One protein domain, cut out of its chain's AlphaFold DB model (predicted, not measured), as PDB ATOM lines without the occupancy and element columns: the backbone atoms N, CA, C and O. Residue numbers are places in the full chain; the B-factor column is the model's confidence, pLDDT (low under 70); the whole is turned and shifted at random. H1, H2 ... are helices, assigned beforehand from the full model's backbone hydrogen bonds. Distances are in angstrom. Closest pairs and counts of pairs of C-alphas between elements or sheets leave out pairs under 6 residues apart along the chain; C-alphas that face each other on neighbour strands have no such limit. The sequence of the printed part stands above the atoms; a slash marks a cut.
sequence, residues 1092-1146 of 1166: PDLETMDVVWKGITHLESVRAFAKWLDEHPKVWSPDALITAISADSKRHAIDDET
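Overview. This is residues 1092 to 1146 of the 1166 residues of an uncharacterized protein of Ooceraea biroi (UniProt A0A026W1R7). One long helix, H4, makes the length of this domain: H3 crosses its first part nearly at a right angle, two very short helices, H1 and H2, lie towards its starting end, and residues 1137 to 1146 stick out as a free arm. The printed part has 55 residues, with four named helices in the order H1, H2, H3, H4 and no named strand, an all-helix domain. It is only just loose, close to compact, with a radius of gyration of the C-alphas of 12.2 A, and elongated, spanning 41 by 24 by 18 A.

Along the chain. Find C-alpha 1092 at (-75.203, 18.859, -82.391), where H1, residues 1092 to 1095, begins; it is 4.8 A long. H2, residues 1098 to 1101, follows and is 5.3 A long. At C-alpha 1108, (-50.317, 27.287, -81.104), you meet H3, which runs 16.7 A to residue 1119. H4 runs 30.0 A from residue 1127 to C-alpha 1146 at (-35.519, 8.375, -79.942).

Arrangement. H1 is close to H2 but not clearly touching; look at their closest C-alphas, Asp 1093 and Val 1099, 5.7 A apart. H1 is apart from H3 and H4. H2 touches residues 1127 to 1129 of H4, closest at the C-alphas of Asp 1098 and Ala 1128, 5.6 A. H2 and H3 are only just apart, at 8.3 A. Residues 1111 to 1115 of H3 touch residues 1129 to 1133 of H4, about perpendicular at 80 degrees, with the C-alphas of Ala 1114 and Leu 1129 closest at 5.9 A. Every O i to N i+4 pair is within hydrogen-bond range in H3, and 11 of 16 in H4; H1 and H2 are too short for such a pair.

Size, cuts and confidence. The farthest C-alphas, Pro 1092 and Thr 1146, are 41.1 A apart. Residues 1119 to 1124 also stand free. The printed part has no cut and no long link. In this model the mean pLDDT of the printed part is 72.3, and residues 1134 to 1146 are among those under 70.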
ATOM      1  N   PRO A1092     -75.955  19.582 -83.425       72.06
ATOM      2  CA  PRO A1092     -75.203  18.859 -82.391       72.06
ATOM      3  C   PRO A1092     -73.688  19.118 -82.458       72.06
ATOM      4  O   PRO A1092     -73.035  19.224 -81.425       72.06
ATOM      5  N   ASP A1093     -73.143  19.341 -83.655       68.50
ATOM      6  CA  ASP A1093     -71.729  19.685 -83.860       68.50
ATOM      7  C   ASP A1093     -71.368  21.109 -83.358       68.50
ATOM      8  O   ASP A1093     -70.193  21.440 -83.187       68.50
ATOM      9  N   LEU A1094     -72.377  21.958 -83.108       74.12
ATOM     10  CA  LEU A1094     -72.260  23.230 -82.381       74.12
ATOM     11  C   LEU A1094     -72.557  23.079 -80.879       74.12
ATOM     12  O   LEU A1094     -72.111  23.917 -80.105       74.12
ATOM     13  N   GLU A1095     -73.267  22.034 -80.440       71.50
ATOM     14  CA  GLU A1095     -73.435  21.720 -79.010       71.50
ATOM     15  C   GLU A1095     -72.122  21.192 -78.409       71.50
ATOM     16  O   GLU A1095     -71.699  21.657 -77.352       71.50
ATOM     17  N   THR A1096     -71.419  20.304 -79.123       74.12
ATOM     18  CA  THR A1096     -70.055  19.861 -78.768       74.12
ATOM     19  C   THR A1096     -68.981  20.912 -79.069       74.12
ATOM     20  O   THR A1096     -67.827  20.743 -78.684       74.12
ATOM     21  N   MET A1097     -69.342  22.002 -79.760       76.56
ATOM     22  CA  MET A1097     -68.434  23.028 -80.295       76.56
ATOM     23  C   MET A1097     -67.404  22.506 -81.320       76.56
ATOM     24  O   MET A1097     -66.498  23.232 -81.734       76.56
ATOM     25  N   ASP A1098     -67.547  21.256 -81.757       75.94
ATOM     26  CA  ASP A1098     -66.586  20.532 -82.584       75.94
ATOM     27  C   ASP A1098     -66.321  21.186 -83.944       75.94
ATOM     28  O   ASP A1098     -65.178  21.164 -84.399       75.94
ATOM     29  N   VAL A1099     -67.335  21.778 -84.592       79.12
ATOM     30  CA  VAL A1099     -67.155  22.474 -85.888       79.12
ATOM     31  C   VAL A1099     -66.131  23.599 -85.765       79.12
ATOM     32  O   VAL A1099     -65.331  23.807 -86.674       79.12
ATOM     33  N   VAL A1100     -66.150  24.313 -84.636       80.00
ATOM     34  CA  VAL A1100     -65.277  25.464 -84.393       80.00
ATOM     35  C   VAL A1100     -63.842  24.999 -84.179       80.00
ATOM     36  O   VAL A1100     -62.927  25.542 -84.787       80.00
ATOM     37  N   TRP A1101     -63.638  23.976 -83.344       80.75
ATOM     38  CA  TRP A1101     -62.298  23.595 -82.899       80.75
ATOM     39  C   TRP A1101     -61.587  22.598 -83.816       80.75
ATOM     40  O   TRP A1101     -60.381  22.742 -84.008       80.75
ATOM     41  N   LYS A1102     -62.285  21.631 -84.438       79.69
ATOM     42  CA  LYS A1102     -61.651  20.554 -85.237       79.69
ATOM     43  C   LYS A1102     -60.779  21.061 -86.391       79.69
ATOM     44  O   LYS A1102     -59.819  20.387 -86.746       79.69
ATOM     45  N   GLY A1103     -61.081  22.235 -86.952       78.62
ATOM     46  CA  GLY A1103     -60.261  22.861 -87.997       78.62
ATOM     47  C   GLY A1103     -59.002  23.578 -87.488       78.62
ATOM     48  O   GLY A1103     -58.056  23.741 -88.252       78.62
ATOM     49  N   ILE A1104     -58.965  23.992 -86.216       84.12
ATOM     50  CA  ILE A1104     -57.969  24.938 -85.670       84.12
ATOM     51  C   ILE A1104     -57.120  24.379 -84.517       84.12
ATOM     52  O   ILE A1104     -56.261  25.087 -84.001       84.12
ATOM     53  N   THR A1105     -57.284  23.104 -84.146       79.75
ATOM     54  CA  THR A1105     -56.458  22.408 -83.129       79.75
ATOM     55  C   THR A1105     -54.949  22.430 -83.410       79.75
ATOM     56  O   THR A1105     -54.158  22.176 -82.507       79.75
ATOM     57  N   HIS A1106     -54.544  22.727 -84.647       78.81
ATOM     58  CA  HIS A1106     -53.147  22.841 -85.061       78.81
ATOM     59  C   HIS A1106     -52.487  24.178 -84.671       78.81
ATOM     60  O   HIS A1106     -51.261  24.274 -84.709       78.81
ATOM     61  N   LEU A1107     -53.269  25.207 -84.317       86.12
ATOM     62  CA  LEU A1107     -52.751  26.532 -83.968       86.12
ATOM     63  C   LEU A1107     -52.166  26.551 -82.552       86.12
ATOM     64  O   LEU A1107     -52.768  26.054 -81.599       86.12
ATOM     65  N   GLU A1108     -51.017  27.203 -82.390       81.75
ATOM     66  CA  GLU A1108     -50.317  27.287 -81.104       81.75
ATOM     67  C   GLU A1108     -51.129  28.018 -80.024       81.75
ATOM     68  O   GLU A1108     -51.163  27.576 -78.877       81.75
ATOM     69  N   SER A1109     -51.877  29.060 -80.395       87.25
ATOM     70  CA  SER A1109     -52.816  29.751 -79.501       87.25
ATOM     71  C   SER A1109     -53.945  28.838 -79.006       87.25
ATOM     72  O   SER A1109     -54.340  28.916 -77.842       87.25
ATOM     73  N   VAL A1110     -54.429  27.925 -79.854       83.44
ATOM     74  CA  VAL A1110     -55.463  26.939 -79.503       83.44
ATOM     75  C   VAL A1110     -54.881  25.840 -78.612       83.44
ATOM     76  O   VAL A1110     -55.521  25.452 -77.638       83.44
ATOM     77  N   ARG A1111     -53.640  25.400 -78.863       81.50
ATOM     78  CA  ARG A1111     -52.891  24.498 -77.969       81.50
ATOM     79  C   ARG A1111     -52.634  25.133 -76.597       81.50
ATOM     80  O   ARG A1111     -52.806  24.461 -75.583       81.50
ATOM     81  N   ALA A1112     -52.247  26.407 -76.546       83.56
ATOM     82  CA  ALA A1112     -52.038  27.140 -75.299       83.56
ATOM     83  C   ALA A1112     -53.349  27.292 -74.507       83.56
ATOM     84  O   ALA A1112     -53.383  27.001 -73.315       83.56
ATOM     85  N   PHE A1113     -54.450  27.638 -75.182       83.44
ATOM     86  CA  PHE A1113     -55.782  27.671 -74.573       83.44
ATOM     87  C   PHE A1113     -56.240  26.286 -74.083       83.44
ATOM     88  O   PHE A1113     -56.824  26.175 -73.008       83.44
ATOM     89  N   ALA A1114     -55.928  25.215 -74.817       82.69
ATOM     90  CA  ALA A1114     -56.236  23.852 -74.402       82.69
ATOM     91  C   ALA A1114     -55.453  23.431 -73.140       82.69
ATOM     92  O   ALA A1114     -56.043  22.838 -72.240       82.69
ATOM     93  N   LYS A1115     -54.170  23.809 -73.013       83.38
ATOM     94  CA  LYS A1115     -53.392  23.640 -71.767       83.38
ATOM     95  C   LYS A1115     -53.998  24.437 -70.601       83.38
ATOM     96  O   LYS A1115     -54.206  23.889 -69.527       83.38
ATOM     97  N   TRP A1116     -54.375  25.695 -70.838       84.38
ATOM     98  CA  TRP A1116     -55.028  26.551 -69.837       84.38
ATOM     99  C   TRP A1116     -56.382  25.997 -69.344       84.38
ATOM    100  O   TRP A1116     -56.750  26.177 -68.184       84.38
ATOM    101  N   LEU A1117     -57.124  25.273 -70.193       82.88
ATOM    102  CA  LEU A1117     -58.347  24.571 -69.783       82.88
ATOM    103  C   LEU A1117     -58.070  23.371 -68.858       82.88
ATOM    104  O   LEU A1117     -58.883  23.111 -67.970       82.88
ATOM    105  N   ASP A1118     -56.941  22.675 -69.022       79.25
ATOM    106  CA  ASP A1118     -56.519  21.571 -68.139       79.25
ATOM    107  C   ASP A1118     -56.108  22.086 -66.746       79.25
ATOM    108  O   ASP A1118     -56.475  21.516 -65.719       79.25
ATOM    109  N   GLU A1119     -55.464  23.257 -66.692       84.81
ATOM    110  CA  GLU A1119     -55.178  23.987 -65.446       84.81
ATOM    111  C   GLU A1119     -56.457  24.481 -64.735       84.81
ATOM    112  O   GLU A1119     -56.446  24.762 -63.527       84.81
ATOM    113  N   HIS A1120     -57.582  24.597 -65.450       78.69
ATOM    114  CA  HIS A1120     -58.840  25.164 -64.952       78.69
ATOM    115  C   HIS A1120     -60.076  24.269 -65.198       78.69
ATOM    116  O   HIS A1120     -61.069  24.728 -65.775       78.69
ATOM    117  N   PRO A1121     -60.141  23.057 -64.601       72.75
ATOM    118  CA  PRO A1121     -61.226  22.074 -64.785       72.75
ATOM    119  C   PRO A1121     -62.586  22.480 -64.168       72.75
ATOM    120  O   PRO A1121     -63.485  21.661 -63.984       72.75
ATOM    121  N   LYS A1122     -62.749  23.759 -63.806       75.25
ATOM    122  CA  LYS A1122     -64.037  24.399 -63.489       75.25
ATOM    123  C   LYS A1122     -64.744  24.917 -64.749       75.25
ATOM    124  O   LYS A1122     -65.943  25.184 -64.694       75.25
ATOM    125  N   VAL A1123     -64.007  25.089 -65.847       73.69
ATOM    126  CA  VAL A1123     -64.519  25.425 -67.180       73.69
ATOM    127  C   VAL A1123     -64.754  24.118 -67.939       73.69
ATOM    128  O   VAL A1123     -63.975  23.177 -67.807       73.69
ATOM    129  N   TRP A1124     -65.838  24.030 -68.711       67.31
ATOM    130  CA  TRP A1124     -66.104  22.851 -69.540       67.31
ATOM    131  C   TRP A1124     -65.328  22.947 -70.860       67.31
ATOM    132  O   TRP A1124     -65.462  23.934 -71.584       67.31
ATOM    133  N   SER A1125     -64.516  21.933 -71.153       71.44
ATOM    134  CA  SER A1125     -63.691  21.831 -72.357       71.44
ATOM    135  C   SER A1125     -64.397  21.024 -73.468       71.44
ATOM    136  O   SER A1125     -64.947  19.959 -73.190       71.44
ATOM    137  N   PRO A1126     -64.378  21.496 -74.733       78.50
ATOM    138  CA  PRO A1126     -64.854  20.739 -75.896       78.50
ATOM    139  C   PRO A1126     -64.042  19.467 -76.176       78.50
ATOM    140  O   PRO A1126     -62.811  19.477 -76.080       78.50
ATOM    141  N   ASP A1127     -64.708  18.404 -76.635       74.12
ATOM    142  CA  ASP A1127     -64.080  17.103 -76.918       74.12
ATOM    143  C   ASP A1127     -62.971  17.198 -77.988       74.12
ATOM    144  O   ASP A1127     -61.924  16.553 -77.863       74.12
ATOM    145  N   ALA A1128     -63.130  18.063 -78.997       73.75
ATOM    146  CA  ALA A1128     -62.088  18.382 -79.980       73.75
ATOM    147  C   ALA A1128     -60.798  18.980 -79.380       73.75
ATOM    148  O   ALA A1128     -59.727  18.812 -79.963       73.75
ATOM    149  N   LEU A1129     -60.864  19.654 -78.225       77.06
ATOM    150  CA  LEU A1129     -59.675  20.160 -77.525       77.06
ATOM    151  C   LEU A1129     -59.084  19.100 -76.588       77.06
ATOM    152  O   LEU A1129     -57.870  18.912 -76.581       77.06
ATOM    153  N   ILE A1130     -59.922  18.338 -75.875       76.50
ATOM    154  CA  ILE A1130     -59.479  17.212 -75.029       76.50
ATOM    155  C   ILE A1130     -58.706  16.176 -75.864       76.50
ATOM    156  O   ILE A1130     -57.654  15.675 -75.451       76.50
ATOM    157  N   THR A1131     -59.192  15.883 -77.072       76.00
ATOM    158  CA  THR A1131     -58.526  14.971 -78.013       76.00
ATOM    159  C   THR A1131     -57.229  15.543 -78.592       76.00
ATOM    160  O   THR A1131     -56.294  14.772 -78.801       76.00
ATOM    161  N   ALA A1132     -57.118  16.865 -78.776       67.94
ATOM    162  CA  ALA A1132     -55.874  17.520 -79.191       67.94
ATOM    163  C   ALA A1132     -54.785  17.456 -78.104       67.94
ATOM    164  O   ALA A1132     -53.668  17.026 -78.393       67.94
ATOM    165  N   ILE A1133     -55.121  17.776 -76.845       70.62
ATOM    166  CA  ILE A1133     -54.211  17.625 -75.687       70.62
ATOM    167  C   ILE A1133     -53.709  16.176 -75.617       70.62
ATOM    168  O   ILE A1133     -52.507  15.917 -75.609       70.62
ATOM    169  N   SER A1134     -54.642  15.219 -75.687       69.94
ATOM    170  CA  SER A1134     -54.359  13.776 -75.649       69.94
ATOM    171  C   SER A1134     -53.529  13.257 -76.832       69.94
ATOM    172  O   SER A1134     -52.993  12.147 -76.758       69.94
ATOM    173  N   ALA A1135     -53.447  14.007 -77.936       66.62
ATOM    174  CA  ALA A1135     -52.620  13.679 -79.095       66.62
ATOM    175  C   ALA A1135     -51.199  14.245 -78.957       66.62
ATOM    176  O   ALA A1135     -50.237  13.533 -79.240       66.62
ATOM    177  N   ASP A1136     -51.046  15.478 -78.467       60.03
ATOM    178  CA  ASP A1136     -49.725  16.080 -78.254       60.03
ATOM    179  C   ASP A1136     -48.970  15.420 -77.084       60.03
ATOM    180  O   ASP A1136     -47.777  15.150 -77.214       60.03
ATOM    181  N   SER A1137     -49.654  14.998 -76.009       60.28
ATOM    182  CA  SER A1137     -49.040  14.157 -74.961       60.28
ATOM    183  C   SER A1137     -48.486  12.827 -75.494       60.28
ATOM    184  O   SER A1137     -47.531  12.296 -74.935       60.28
ATOM    185  N   LYS A1138     -49.058  12.283 -76.578       56.06
ATOM    186  CA  LYS A1138     -48.568  11.053 -77.225       56.06
ATOM    187  C   LYS A1138     -47.414  11.290 -78.196       56.06
ATOM    188  O   LYS A1138     -46.704  10.339 -78.486       56.06
ATOM    189  N   ARG A1139     -47.227  12.517 -78.692       55.47
ATOM    190  CA  ARG A1139     -46.064  12.889 -79.515       55.47
ATOM    191  C   ARG A1139     -44.814  12.994 -78.647       55.47
ATOM    192  O   ARG A1139     -43.854  12.277 -78.892       55.47
ATOM    193  N   HIS A1140     -44.901  13.747 -77.549       51.12
ATOM    194  CA  HIS A1140     -43.802  13.876 -76.588       51.12
ATOM    195  C   HIS A1140     -43.321  12.526 -76.020       51.12
ATOM    196  O   HIS A1140     -42.130  12.351 -75.809       51.12
ATOM    197  N   ALA A1141     -44.222  11.552 -75.841       46.22
ATOM    198  CA  ALA A1141     -43.871  10.203 -75.388       46.22
ATOM    199  C   ALA A1141     -43.173   9.315 -76.446       46.22
ATOM    200  O   ALA A1141     -42.728   8.226 -76.104       46.22
ATOM    201  N   ILE A1142     -43.115   9.738 -77.715       52.94
ATOM    202  CA  ILE A1142     -42.409   9.032 -78.801       52.94
ATOM    203  C   ILE A1142     -41.034   9.669 -79.035       52.94
ATOM    204  O   ILE A1142     -40.053   8.952 -79.223       52.94
ATOM    205  N   ASP A1143     -40.951  11.000 -78.979       47.12
ATOM    206  CA  ASP A1143     -39.698  11.732 -79.194       47.12
ATOM    207  C   ASP A1143     -38.638  11.378 -78.119       47.12
ATOM    208  O   ASP A1143     -37.464  11.193 -78.450       47.12
ATOM    209  N   ASP A1144     -39.054  11.181 -76.859       45.88
ATOM    210  CA  ASP A1144     -38.175  10.830 -75.725       45.88
ATOM    211  C   ASP A1144     -37.489   9.449 -75.868       45.88
ATOM    212  O   ASP A1144     -36.365   9.266 -75.401       45.88
ATOM    213  N   GLU A1145     -38.106   8.472 -76.554       49.56
ATOM    214  CA  GLU A1145     -37.467   7.165 -76.811       49.56
ATOM    215  C   GLU A1145     -36.410   7.228 -77.933       49.56
ATOM    216  O   GLU A1145     -35.556   6.346 -78.030       49.56
ATOM    217  N   THR A1146     -36.419   8.271 -78.774       46.28
ATOM    218  CA  THR A1146     -35.519   8.375 -79.942       46.28
ATOM    219  C   THR A1146     -34.162   9.036 -79.677       46.28
ATOM    220  O   THR A1146     -33.345   9.121 -80.595       46.28
TER     221      THR A1146